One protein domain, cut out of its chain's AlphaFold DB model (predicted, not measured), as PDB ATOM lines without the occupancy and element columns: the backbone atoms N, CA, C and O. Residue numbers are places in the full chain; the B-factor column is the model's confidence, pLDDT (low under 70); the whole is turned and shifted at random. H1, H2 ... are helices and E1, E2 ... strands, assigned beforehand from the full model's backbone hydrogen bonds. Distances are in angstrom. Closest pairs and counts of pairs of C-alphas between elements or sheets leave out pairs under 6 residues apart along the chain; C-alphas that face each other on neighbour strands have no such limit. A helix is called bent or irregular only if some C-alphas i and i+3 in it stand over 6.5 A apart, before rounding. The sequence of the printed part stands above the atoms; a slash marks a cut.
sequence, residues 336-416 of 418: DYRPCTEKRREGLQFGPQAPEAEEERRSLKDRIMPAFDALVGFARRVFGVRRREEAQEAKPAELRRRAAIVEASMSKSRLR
ATOM      1  N   ASP A 336     119.916  69.795 111.125       91.75
ATOM      2  CA  ASP A 336     118.498  70.064 110.883       91.75
ATOM      3  C   ASP A 336     118.282  71.529 110.474       91.75
ATOM      4  O   ASP A 336     119.103  72.421 110.716       91.75
ATOM      5  N   TYR A 337     117.143  71.782 109.829       93.19
ATOM      6  CA  TYR A 337     116.721  73.131 109.471       93.19
ATOM      7  C   TYR A 337     116.315  73.925 110.713       93.19
ATOM      8  O   TYR A 337     115.522  73.467 111.537       93.19
ATOM      9  N   ARG A 338     116.809  75.158 110.801       92.19
ATOM     10  CA  ARG A 338     116.396  76.153 111.785       92.19
ATOM     11  C   ARG A 338     115.493  77.193 111.112       92.19
ATOM     12  O   ARG A 338     115.997  77.984 110.309       92.19
ATOM     13  N   PRO A 339     114.195  77.250 111.461       87.62
ATOM     14  CA  PRO A 339     113.289  78.275 110.960       87.62
ATOM     15  C   PRO A 339     113.747  79.698 111.291       87.62
ATOM     16  O   PRO A 339     114.439  79.941 112.281       87.62
ATOM     17  N   CYS A 340     113.326  80.649 110.460       87.69
ATOM     18  CA  CYS A 340     113.510  82.074 110.724       87.69
ATOM     19  C   CYS A 340     112.756  82.499 112.000       87.69
ATOM     20  O   CYS A 340     111.661  82.006 112.272       87.69
ATOM     21  N   THR A 341     113.328  83.434 112.761       85.25
ATOM     22  CA  THR A 341     112.692  84.103 113.910       85.25
ATOM     23  C   THR A 341     112.870  85.619 113.787       85.25
ATOM     24  O   THR A 341     113.719  86.071 113.023       85.25
ATOM     25  N   GLU A 342     112.146  86.417 114.580       76.25
ATOM     26  CA  GLU A 342     112.261  87.893 114.575       76.25
ATOM     27  C   GLU A 342     113.704  88.405 114.754       76.25
ATOM     28  O   GLU A 342     114.044  89.486 114.284       76.25
ATOM     29  N   LYS A 343     114.572  87.620 115.412       79.19
ATOM     30  CA  LYS A 343     115.957  87.998 115.740       79.19
ATOM     31  C   LYS A 343     117.022  87.289 114.899       79.19
ATOM     32  O   LYS A 343     118.195  87.648 115.000       79.19
ATOM     33  N   ARG A 344     116.679  86.251 114.124       83.38
ATOM     34  CA  ARG A 344     117.662  85.435 113.382       83.38
ATOM     35  C   ARG A 344     117.088  84.905 112.074       83.38
ATOM     36  O   ARG A 344     116.021  84.298 112.070       83.38
ATOM     37  N   ARG A 345     117.865  85.042 110.994       85.19
ATOM     38  CA  ARG A 345     117.566  84.417 109.697       85.19
ATOM     39  C   ARG A 345     117.545  82.888 109.810       85.19
ATOM     40  O   ARG A 345     118.206  82.303 110.683       85.19
ATOM     41  N   GLU A 346     116.777  82.269 108.913       89.56
ATOM     42  CA  GLU A 346     116.769  80.816 108.724       89.56
ATOM     43  C   GLU A 346     118.194  80.282 108.511       89.56
ATOM     44  O   GLU A 346     119.091  81.012 108.086       89.56
ATOM     45  N   GLY A 347     118.431  79.022 108.859       92.31
ATOM     46  CA  GLY A 347     119.756  78.434 108.710       92.31
ATOM     47  C   GLY A 347     119.794  76.959 109.072       92.31
ATOM     48  O   GLY A 347     118.760  76.307 109.176       92.31
ATOM     49  N   LEU A 348     121.001  76.447 109.293       92.81
ATOM     50  CA  LEU A 348     121.230  75.091 109.781       92.81
ATOM     51  C   LEU A 348     121.535  75.109 111.283       92.81
ATOM     52  O   LEU A 348     122.136  76.057 111.802       92.81
ATOM     53  N   GLN A 349     121.122  74.059 111.980       91.62
ATOM     54  CA  GLN A 349     121.475  73.785 113.372       91.62
ATOM     55  C   GLN A 349     121.804  72.302 113.543       91.62
ATOM     56  O   GLN A 349     121.471  71.493 112.684       91.62
ATOM     57  N   PHE A 350     122.444  71.931 114.648       92.81
ATOM     58  CA  PHE A 350     122.660  70.521 114.964       92.81
ATOM     59  C   PHE A 350     121.329  69.842 115.296       92.81
ATOM     60  O   PHE A 350     120.515  70.388 116.045       92.81
ATOM     61  N   GLY A 351     121.101  68.689 114.675       88.81
ATOM     62  CA  GLY A 351     119.921  67.863 114.895       88.81
ATOM     63  C   GLY A 351     120.093  66.916 116.089       88.81
ATOM     64  O   GLY A 351     121.123  66.932 116.764       88.81
ATOM     65  N   PRO A 352     119.092  66.072 116.371       86.88
ATOM     66  CA  PRO A 352     119.102  65.170 117.523       86.88
ATOM     67  C   PRO A 352     120.141  64.044 117.434       86.88
ATOM     68  O   PRO A 352     120.448  63.448 118.458       86.88
ATOM     69  N   GLN A 353     120.671  63.743 116.242       90.75
ATOM     70  CA  GLN A 353     121.727  62.741 116.041       90.75
ATOM     71  C   GLN A 353     123.093  63.391 115.780       90.75
ATOM     72  O   GLN A 353     123.979  62.771 115.199       90.75
ATOM     73  N   ALA A 354     123.269  64.664 116.150       89.12
ATOM     74  CA  ALA A 354     124.529  65.365 115.950       89.12
ATOM     75  C   ALA A 354     125.694  64.684 116.697       89.12
ATOM     76  O   ALA A 354     125.481  64.202 117.811       89.12
ATOM     77  N   PRO A 355     126.923  64.718 116.141       89.50
ATOM     78  CA  PRO A 355     128.112  64.188 116.811       89.50
ATOM     79  C   PRO A 355     128.252  64.727 118.237       89.50
ATOM     80  O   PRO A 355     127.911  65.883 118.487       89.50
ATOM     81  N   GLU A 356     128.727  63.924 119.186       84.75
ATOM     82  CA  GLU A 356     128.837  64.350 120.590       84.75
ATOM     83  C   GLU A 356     130.075  65.223 120.834       84.75
ATOM     84  O   GLU A 356     130.004  66.191 121.595       84.75
ATOM     85  N   ALA A 357     131.174  64.937 120.131       92.06
ATOM     86  CA  ALA A 357     132.422  65.681 120.234       92.06
ATOM     87  C   ALA A 357     132.330  67.068 119.569       92.06
ATOM     88  O   ALA A 357     131.866  67.223 118.435       92.06
ATOM     89  N   GLU A 358     132.822  68.098 120.263       87.81
ATOM     90  CA  GLU A 358     132.823  69.481 119.767       87.81
ATOM     91  C   GLU A 358     133.683  69.647 118.505       87.81
ATOM     92  O   GLU A 358     133.287  70.346 117.567       87.81
ATOM     93  N   GLU A 359     134.819  68.953 118.437       88.25
ATOM     94  CA  GLU A 359     135.704  68.965 117.269       88.25
ATOM     95  C   GLU A 359     135.034  68.365 116.028       88.25
ATOM     96  O   GLU A 359     135.145  68.923 114.936       88.25
ATOM     97  N   GLU A 360     134.263  67.288 116.188       88.75
ATOM     98  CA  GLU A 360     133.523  66.658 115.089       88.75
ATOM     99  C   GLU A 360     132.383  67.550 114.592       88.75
ATOM    100  O   GLU A 360     132.165  67.672 113.386       88.75
ATOM    101  N   ARG A 361     131.692  68.250 115.502       89.25
ATOM    102  CA  ARG A 361     130.692  69.265 115.139       89.25
ATOM    103  C   ARG A 361     131.312  70.418 114.363       89.25
ATOM    104  O   ARG A 361     130.743  70.859 113.362       89.25
ATOM    105  N   ARG A 362     132.463  70.919 114.818       91.00
ATOM    106  CA  ARG A 362     133.202  71.988 114.141       91.00
ATOM    107  C   ARG A 362     133.653  71.537 112.753       91.00
ATOM    108  O   ARG A 362     133.347  72.217 111.781       91.00
ATOM    109  N   SER A 363     134.252  70.352 112.656       92.44
ATOM    110  CA  SER A 363     134.673  69.745 111.392       92.44
ATOM    111  C   SER A 363     133.503  69.567 110.420       92.44
ATOM    112  O   SER A 363     133.588  69.978 109.264       92.44
ATOM    113  N   LEU A 364     132.369  69.031 110.883       90.94
ATOM    114  CA  LEU A 364     131.169  68.878 110.061       90.94
ATOM    115  C   LEU A 364     130.652  70.233 109.566       90.94
ATOM    116  O   LEU A 364     130.333  70.374 108.388       90.94
ATOM    117  N   LYS A 365     130.599  71.240 110.444       90.75
ATOM    118  CA  LYS A 365     130.174  72.599 110.090       90.75
ATOM    119  C   LYS A 365     131.094  73.231 109.042       90.75
ATOM    120  O   LYS A 365     130.591  73.847 108.103       90.75
ATOM    121  N   ASP A 366     132.403  73.064 109.187       91.31
ATOM    122  CA  ASP A 366     133.395  73.599 108.254       91.31
ATOM    123  C   ASP A 366     133.292  72.902 106.887       91.31
ATOM    124  O   ASP A 366     133.308  73.566 105.853       91.31
ATOM    125  N   ARG A 367     133.060  71.581 106.871       92.75
ATOM    126  CA  ARG A 367     132.884  70.785 105.643       92.75
ATOM    127  C   ARG A 367     131.628  71.135 104.852       92.75
ATOM    128  O   ARG A 367     131.658  71.072 103.631       92.75
ATOM    129  N   ILE A 368     130.527  71.494 105.511       92.94
ATOM    130  CA  ILE A 368     129.265  71.838 104.827       92.94
ATOM    131  C   ILE A 368     129.173  73.322 104.449       92.94
ATOM    132  O   ILE A 368     128.328  73.704 103.635       92.94
ATOM    133  N   MET A 369     130.030  74.168 105.029       92.12
ATOM    134  CA  MET A 369     130.012  75.618 104.831       92.12
ATOM    135  C   MET A 369     130.087  76.050 103.354       92.12
ATOM    136  O   MET A 369     129.303  76.920 102.971       92.12
ATOM    137  N   PRO A 370     130.929  75.444 102.486       92.94
ATOM    138  CA  PRO A 370     131.015  75.828 101.071       92.94
ATOM    139  C   PRO A 370     129.696  75.695 100.294       92.94
ATOM    140  O   PRO A 370     129.517  76.319  99.247       92.94
ATOM    141  N   ALA A 371     128.753  74.901 100.806       93.88
ATOM    142  CA  ALA A 371     127.441  74.662 100.219       93.88
ATOM    143  C   ALA A 371     126.273  75.150 101.095       93.88
ATOM    144  O   ALA A 371     125.120  74.796 100.829       93.88
ATOM    145  N   PHE A 372     126.547  75.959 102.124       93.06
ATOM    146  CA  PHE A 372     125.603  76.290 103.193       93.06
ATOM    147  C   PHE A 372     124.227  76.747 102.688       93.06
ATOM    148  O   PHE A 372     123.217  76.161 103.068       93.06
ATOM    149  N   ASP A 373     124.164  77.730 101.786       91.81
ATOM    150  CA  ASP A 373     122.885  78.282 101.310       91.81
ATOM    151  C   ASP A 373     122.030  77.247 100.564       91.81
ATOM    152  O   ASP A 373     120.811  77.162 100.747       91.81
ATOM    153  N   ALA A 374     122.672  76.411  99.741       92.62
ATOM    154  CA  ALA A 374     121.992  75.341  99.019       92.62
ATOM    155  C   ALA A 374     121.473  74.264  99.987       92.62
ATOM    156  O   ALA A 374     120.347  73.774  99.838       92.62
ATOM    157  N   LEU A 375     122.262  73.954 101.017       94.50
ATOM    158  CA  LEU A 375     121.893  73.024 102.077       94.50
ATOM    159  C   LEU A 375     120.764  73.557 102.961       94.50
ATOM    160  O   LEU A 375     119.882  72.781 103.313       94.50
ATOM    161  N   VAL A 376     120.710  74.859 103.264       93.69
ATOM    162  CA  VAL A 376     119.567  75.486 103.960       93.69
ATOM    163  C   VAL A 376     118.279  75.266 103.168       93.69
ATOM    164  O   VAL A 376     117.271  74.836 103.729       93.69
ATOM    165  N   GLY A 377     118.315  75.487 101.849       91.62
ATOM    166  CA  GLY A 377     117.171  75.242 100.971       91.62
ATOM    167  C   GLY A 377     116.731  73.773 100.943       91.62
ATOM    168  O   GLY A 377     115.530  73.487 100.970       91.62
ATOM    169  N   PHE A 378     117.684  72.835 100.917       93.88
ATOM    170  CA  PHE A 378     117.402  71.399 100.998       93.88
ATOM    171  C   PHE A 378     116.821  71.004 102.363       93.88
ATOM    172  O   PHE A 378     115.735  70.427 102.412       93.88
ATOM    173  N   ALA A 379     117.470  71.400 103.460       92.75
ATOM    174  CA  ALA A 379     117.026  71.142 104.826       92.75
ATOM    175  C   ALA A 379     115.610  71.674 105.070       92.75
ATOM    176  O   ALA A 379     114.789  70.988 105.671       92.75
ATOM    177  N   ARG A 380     115.292  72.870 104.557       94.00
ATOM    178  CA  ARG A 380     113.949  73.458 104.648       94.00
ATOM    179  C   ARG A 380     112.885  72.581 103.991       94.00
ATOM    180  O   ARG A 380     111.803  72.412 104.554       94.00
ATOM    181  N   ARG A 381     113.177  72.020 102.811       92.75
ATOM    182  CA  ARG A 381     112.266  71.092 102.117       92.75
ATOM    183  C   ARG A 381     112.075  69.810 102.921       92.75
ATOM    184  O   ARG A 381     110.932  69.442 103.177       92.75
ATOM    185  N   VAL A 382     113.167  69.188 103.368       91.38
ATOM    186  CA  VAL A 382     113.136  67.958 104.181       91.38
ATOM    187  C   VAL A 382     112.357  68.177 105.483       91.38
ATOM    188  O   VAL A 382     111.473  67.394 105.817       91.38
ATOM    189  N   PHE A 383     112.604  69.284 106.183       89.50
ATOM    190  CA  PHE A 383     111.871  69.671 107.391       89.50
ATOM    191  C   PHE A 383     110.371  69.849 107.135       89.50
ATOM    192  O   PHE A 383     109.544  69.398 107.927       89.50
ATOM    193  N   GLY A 384     110.003  70.476 106.014       88.94
ATOM    194  CA  GLY A 384     108.609  70.624 105.606       88.94
ATOM    195  C   GLY A 384     107.908  69.286 105.347       88.94
ATOM    196  O   GLY A 384     106.750  69.140 105.732       88.94
ATOM    197  N   VAL A 385     108.599  68.317 104.733       88.69
ATOM    198  CA  VAL A 385     108.088  66.947 104.535       88.69
ATOM    199  C   VAL A 385     107.887  66.252 105.881       88.69
ATOM    200  O   VAL A 385     106.769  65.834 106.170       88.69
ATOM    201  N   ARG A 386     108.903  66.257 106.753       86.50
ATOM    202  CA  ARG A 386     108.833  65.640 108.091       86.50
ATOM    203  C   ARG A 386     107.682  66.192 108.931       86.50
ATOM    204  O   ARG A 386     106.913  65.428 109.496       86.50
ATOM    205  N   ARG A 387     107.474  67.519 108.951       85.19
ATOM    206  CA  ARG A 387     106.329  68.111 109.674       85.19
ATOM    207  C   ARG A 387     104.976  67.666 109.120       85.19
ATOM    208  O   ARG A 387     104.007  67.611 109.874       85.19
ATOM    209  N   ARG A 388     104.872  67.405 107.811       84.50
ATOM    210  CA  ARG A 388     103.636  66.890 107.199       84.50
ATOM    211  C   ARG A 388     103.405  65.430 107.571       84.50
ATOM    212  O   ARG A 388     102.266  65.099 107.878       84.50
ATOM    213  N   GLU A 389     104.451  64.607 107.572       81.06
ATOM    214  CA  GLU A 389     104.404  63.208 108.019       81.06
ATOM    215  C   GLU A 389     104.014  63.122 109.502       81.06
ATOM    216  O   GLU A 389     103.013  62.491 109.830       81.06
ATOM    217  N   GLU A 390     104.685  63.873 110.381       79.56
ATOM    218  CA  GLU A 390     104.350  63.969 111.811       79.56
ATOM    219  C   GLU A 390     102.894  64.420 112.028       79.56
ATOM    220  O   GLU A 390     102.172  63.866 112.857       79.56
ATOM    221  N   ALA A 391     102.416  65.403 111.256       77.06
ATOM    222  CA  ALA A 391     101.026  65.855 111.321       77.06
ATOM    223  C   ALA A 391     100.025  64.825 110.760       77.06
ATOM    224  O   ALA A 391      98.865  64.808 111.183       77.06
ATOM    225  N   GLN A 392     100.431  63.984 109.803       73.50
ATOM    226  CA  GLN A 392      99.619  62.884 109.279       73.50
ATOM    227  C   GLN A 392      99.552  61.706 110.253       73.50
ATOM    228  O   GLN A 392      98.475  61.135 110.378       73.50
ATOM    229  N   GLU A 393     100.629  61.388 110.974       69.75
ATOM    230  CA  GLU A 393     100.671  60.347 112.013       69.75
ATOM    231  C   GLU A 393      99.987  60.779 113.322       69.75
ATOM    232  O   GLU A 393      99.338  59.970 113.995       69.75
ATOM    233  N   ALA A 394     100.042  62.071 113.663       69.00
ATOM    234  CA  ALA A 394      99.355  62.623 114.830       69.00
ATOM    235  C   ALA A 394      97.824  62.523 114.720       69.00
ATOM    236  O   ALA A 394      97.154  62.313 115.727       69.00
ATOM    237  N   LYS A 395      97.252  62.603 113.510       67.81
ATOM    238  CA  LYS A 395      95.798  62.489 113.276       67.81
ATOM    239  C   LYS A 395      95.202  61.136 113.713       67.81
ATOM    240  O   LYS A 395      94.255  61.151 114.499       67.81
ATOM    241  N   PRO A 396      95.703  59.967 113.270       63.88
ATOM    242  CA  PRO A 396      95.237  58.671 113.751       63.88
ATOM    243  C   PRO A 396      95.621  58.417 115.214       63.88
ATOM    244  O   PRO A 396      94.842  57.784 115.922       63.88
ATOM    245  N   ALA A 397      96.757  58.926 115.707       63.41
ATOM    246  CA  ALA A 397      97.117  58.817 117.123       63.41
ATOM    247  C   ALA A 397      96.153  59.604 118.030       63.41
ATOM    248  O   ALA A 397      95.717  59.096 119.063       63.41
ATOM    249  N   GLU A 398      95.754  60.811 117.629       66.06
ATOM    250  CA  GLU A 398      94.767  61.625 118.336       66.06
ATOM    251  C   GLU A 398      93.357  61.029 118.226       66.06
ATOM    252  O   GLU A 398      92.637  60.997 119.222       66.06
ATOM    253  N   LEU A 399      92.981  60.468 117.069       67.62
ATOM    254  CA  LEU A 399      91.740  59.700 116.911       67.62
ATOM    255  C   LEU A 399      91.715  58.458 117.816       67.62
ATOM    256  O   LEU A 399      90.708  58.226 118.479       67.62
ATOM    257  N   ARG A 400      92.823  57.707 117.924       69.94
ATOM    258  CA  ARG A 400      92.970  56.588 118.878       69.94
ATOM    259  C   ARG A 400      92.863  57.063 120.328       69.94
ATOM    260  O   ARG A 400      92.193  56.422 121.131       69.94
ATOM    261  N   ARG A 401      93.462  58.210 120.666       68.06
ATOM    262  CA  ARG A 401      93.386  58.804 122.011       68.06
ATOM    263  C   ARG A 401      91.962  59.253 122.353       68.06
ATOM    264  O   ARG A 401      91.491  58.992 123.454       68.06
ATOM    265  N   ARG A 402      91.254  59.881 121.407       68.19
ATOM    266  CA  ARG A 402      89.845  60.288 121.558       68.19
ATOM    267  C   ARG A 402      88.910  59.078 121.644       68.19
ATOM    268  O   ARG A 402      88.024  59.086 122.491       68.19
ATOM    269  N   ALA A 403      89.138  58.029 120.851       66.44
ATOM    270  CA  ALA A 403      88.396  56.771 120.941       66.44
ATOM    271  C   ALA A 403      88.573  56.098 122.314       66.44
ATOM    272  O   ALA A 403      87.580  55.747 122.943       66.44
ATOM    273  N   ALA A 404      89.803  56.031 122.839       67.88
ATOM    274  CA  ALA A 404      90.079  55.499 124.178       67.88
ATOM    275  C   ALA A 404      89.406  56.315 125.305       67.88
ATOM    276  O   ALA A 404      88.944  55.751 126.294       67.88
ATOM    277  N   ILE A 405      89.302  57.643 125.158       69.31
ATOM    278  CA  ILE A 405      88.590  58.509 126.118       69.31
ATOM    279  C   ILE A 405      87.072  58.252 126.085       69.31
ATOM    280  O   ILE A 405      86.436  58.227 127.140       69.31
ATOM    281  N   VAL A 406      86.488  58.036 124.900       68.69
ATOM    282  CA  VAL A 406      85.061  57.693 124.736       68.69
ATOM    283  C   VAL A 406      84.759  56.284 125.263       68.69
ATOM    284  O   VAL A 406      83.746  56.073 125.921       68.69
ATOM    285  N   GLU A 407      85.650  55.321 125.051       67.50
ATOM    286  CA  GLU A 407      85.511  53.956 125.573       67.50
ATOM    287  C   GLU A 407      85.624  53.915 127.112       67.50
ATOM    288  O   GLU A 407      84.835  53.254 127.793       67.50
ATOM    289  N   ALA A 408      86.531  54.712 127.689       63.53
ATOM    290  CA  ALA A 408      86.654  54.884 129.136       63.53
ATOM    291  C   ALA A 408      85.440  55.598 129.766       63.53
ATOM    292  O   ALA A 408      85.076  55.297 130.908       63.53
ATOM    293  N   SER A 409      84.789  56.524 129.047       62.41
ATOM    294  CA  SER A 409      83.565  57.184 129.523       62.41
ATOM    295  C   SER A 409      82.338  56.266 129.433       62.41
ATOM    296  O   SER A 409      81.546  56.221 130.376       62.41
ATOM    297  N   MET A 410      82.229  55.450 128.376       62.00
ATOM    298  CA  MET A 410      81.186  54.425 128.212       62.00
ATOM    299  C   MET A 410      81.280  53.324 129.283       62.00
ATOM    300  O   MET A 410      80.263  52.947 129.872       62.00
ATOM    301  N   SER A 411      82.492  52.858 129.608       59.44
ATOM    302  CA  SER A 411      82.719  51.885 130.692       59.44
ATOM    303  C   SER A 411      82.392  52.450 132.083       59.44
ATOM    304  O   SER A 411      81.834  51.736 132.915       59.44
ATOM    305  N   LYS A 412      82.641  53.747 132.337       57.94
ATOM    306  CA  LYS A 412      82.221  54.427 133.582       57.94
ATOM    307  C   LYS A 412      80.703  54.617 133.695       57.94
ATOM    308  O   LYS A 412      80.187  54.578 134.808       57.94
ATOM    309  N   SER A 413      79.989  54.794 132.580       56.47
ATOM    310  CA  SER A 413      78.519  54.869 132.573       56.47
ATOM    311  C   SER A 413      77.848  53.501 132.746       56.47
ATOM    312  O   SER A 413      76.811  53.427 133.399       56.47
ATOM    313  N   ARG A 414      78.449  52.403 132.255       56.47
ATOM    314  CA  ARG A 414      77.946  51.032 132.490       56.47
ATOM    315  C   ARG A 414      78.080  50.561 133.944       56.47
ATOM    316  O   ARG A 414      77.238  49.795 134.391       56.47
ATOM    317  N   LEU A 415      79.068  51.056 134.693       56.19
ATOM    318  CA  LEU A 415      79.239  50.752 136.124       56.19
ATOM    319  C   LEU A 415      78.360  51.594 137.074       56.19
ATOM    320  O   LEU A 415      78.452  51.419 138.281       56.19
ATOM    321  N   ARG A 416      77.529  52.516 136.563       55.97
ATOM    322  CA  ARG A 416      76.587  53.319 137.373       55.97
ATOM    323  C   ARG A 416      75.122  52.861 137.279       55.97
ATOM    324  O   ARG A 416      74.273  53.491 137.900       55.97
TER     325      ARG A 416
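Overview. This is residues 336 to 416 of the 418 residues of an uncharacterized protein of Yangia sp. PrR004 (UniProt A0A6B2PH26). One long bent helix makes an L: short arm H1a, then long arm H1b, with the small hairpin E1 and E2 packed on H1b's residues 373 to 384. Residues 385 to 416 stick out and make the length. The 81 printed residues hold antiparallel strands E1 and E2, then H1, mostly helix; the whole is extended, radius of gyration of the C-alphas 21.2 A, spans 68 by 26 by 23 A.

Arrangement. Begin at E1, residues 336 to 338, and E2, residues 347 to 350, a hairpin with N 336 and O 349 within hydrogen-bond range, 2.8 A. H1, residues 358 to 414, by its hydrogen bonds assigned as one helix, is bent: C-alphas 370 and 373 are 8.5 A apart. Its arms H1a, residues 358 to 370, and H1b, residues 373 to 414, stand at a steep tilt of 59 degrees, opposite ways. H1a is irregular, C-alphas 367 and 370 being 7.1 A apart. O i to N i+4 pairs are within range in 8 of 9 for H1a, 36 of 38 for H1b. The closest C-alphas of E1 and H1b, Tyr 337 and Ala 379, are 5.1 A apart.

Along the chain. Find C-alpha 336 at (118.498, 70.064, 110.883), where E1 begins. H1a runs 19.8 A; H1b runs 61.1 A to C-alpha 414 at (77.946, 51.032, 132.490).

Size, cuts and confidence. The printed part has no cut, and both links are short. Residues 393 to 416 have pLDDT under 70.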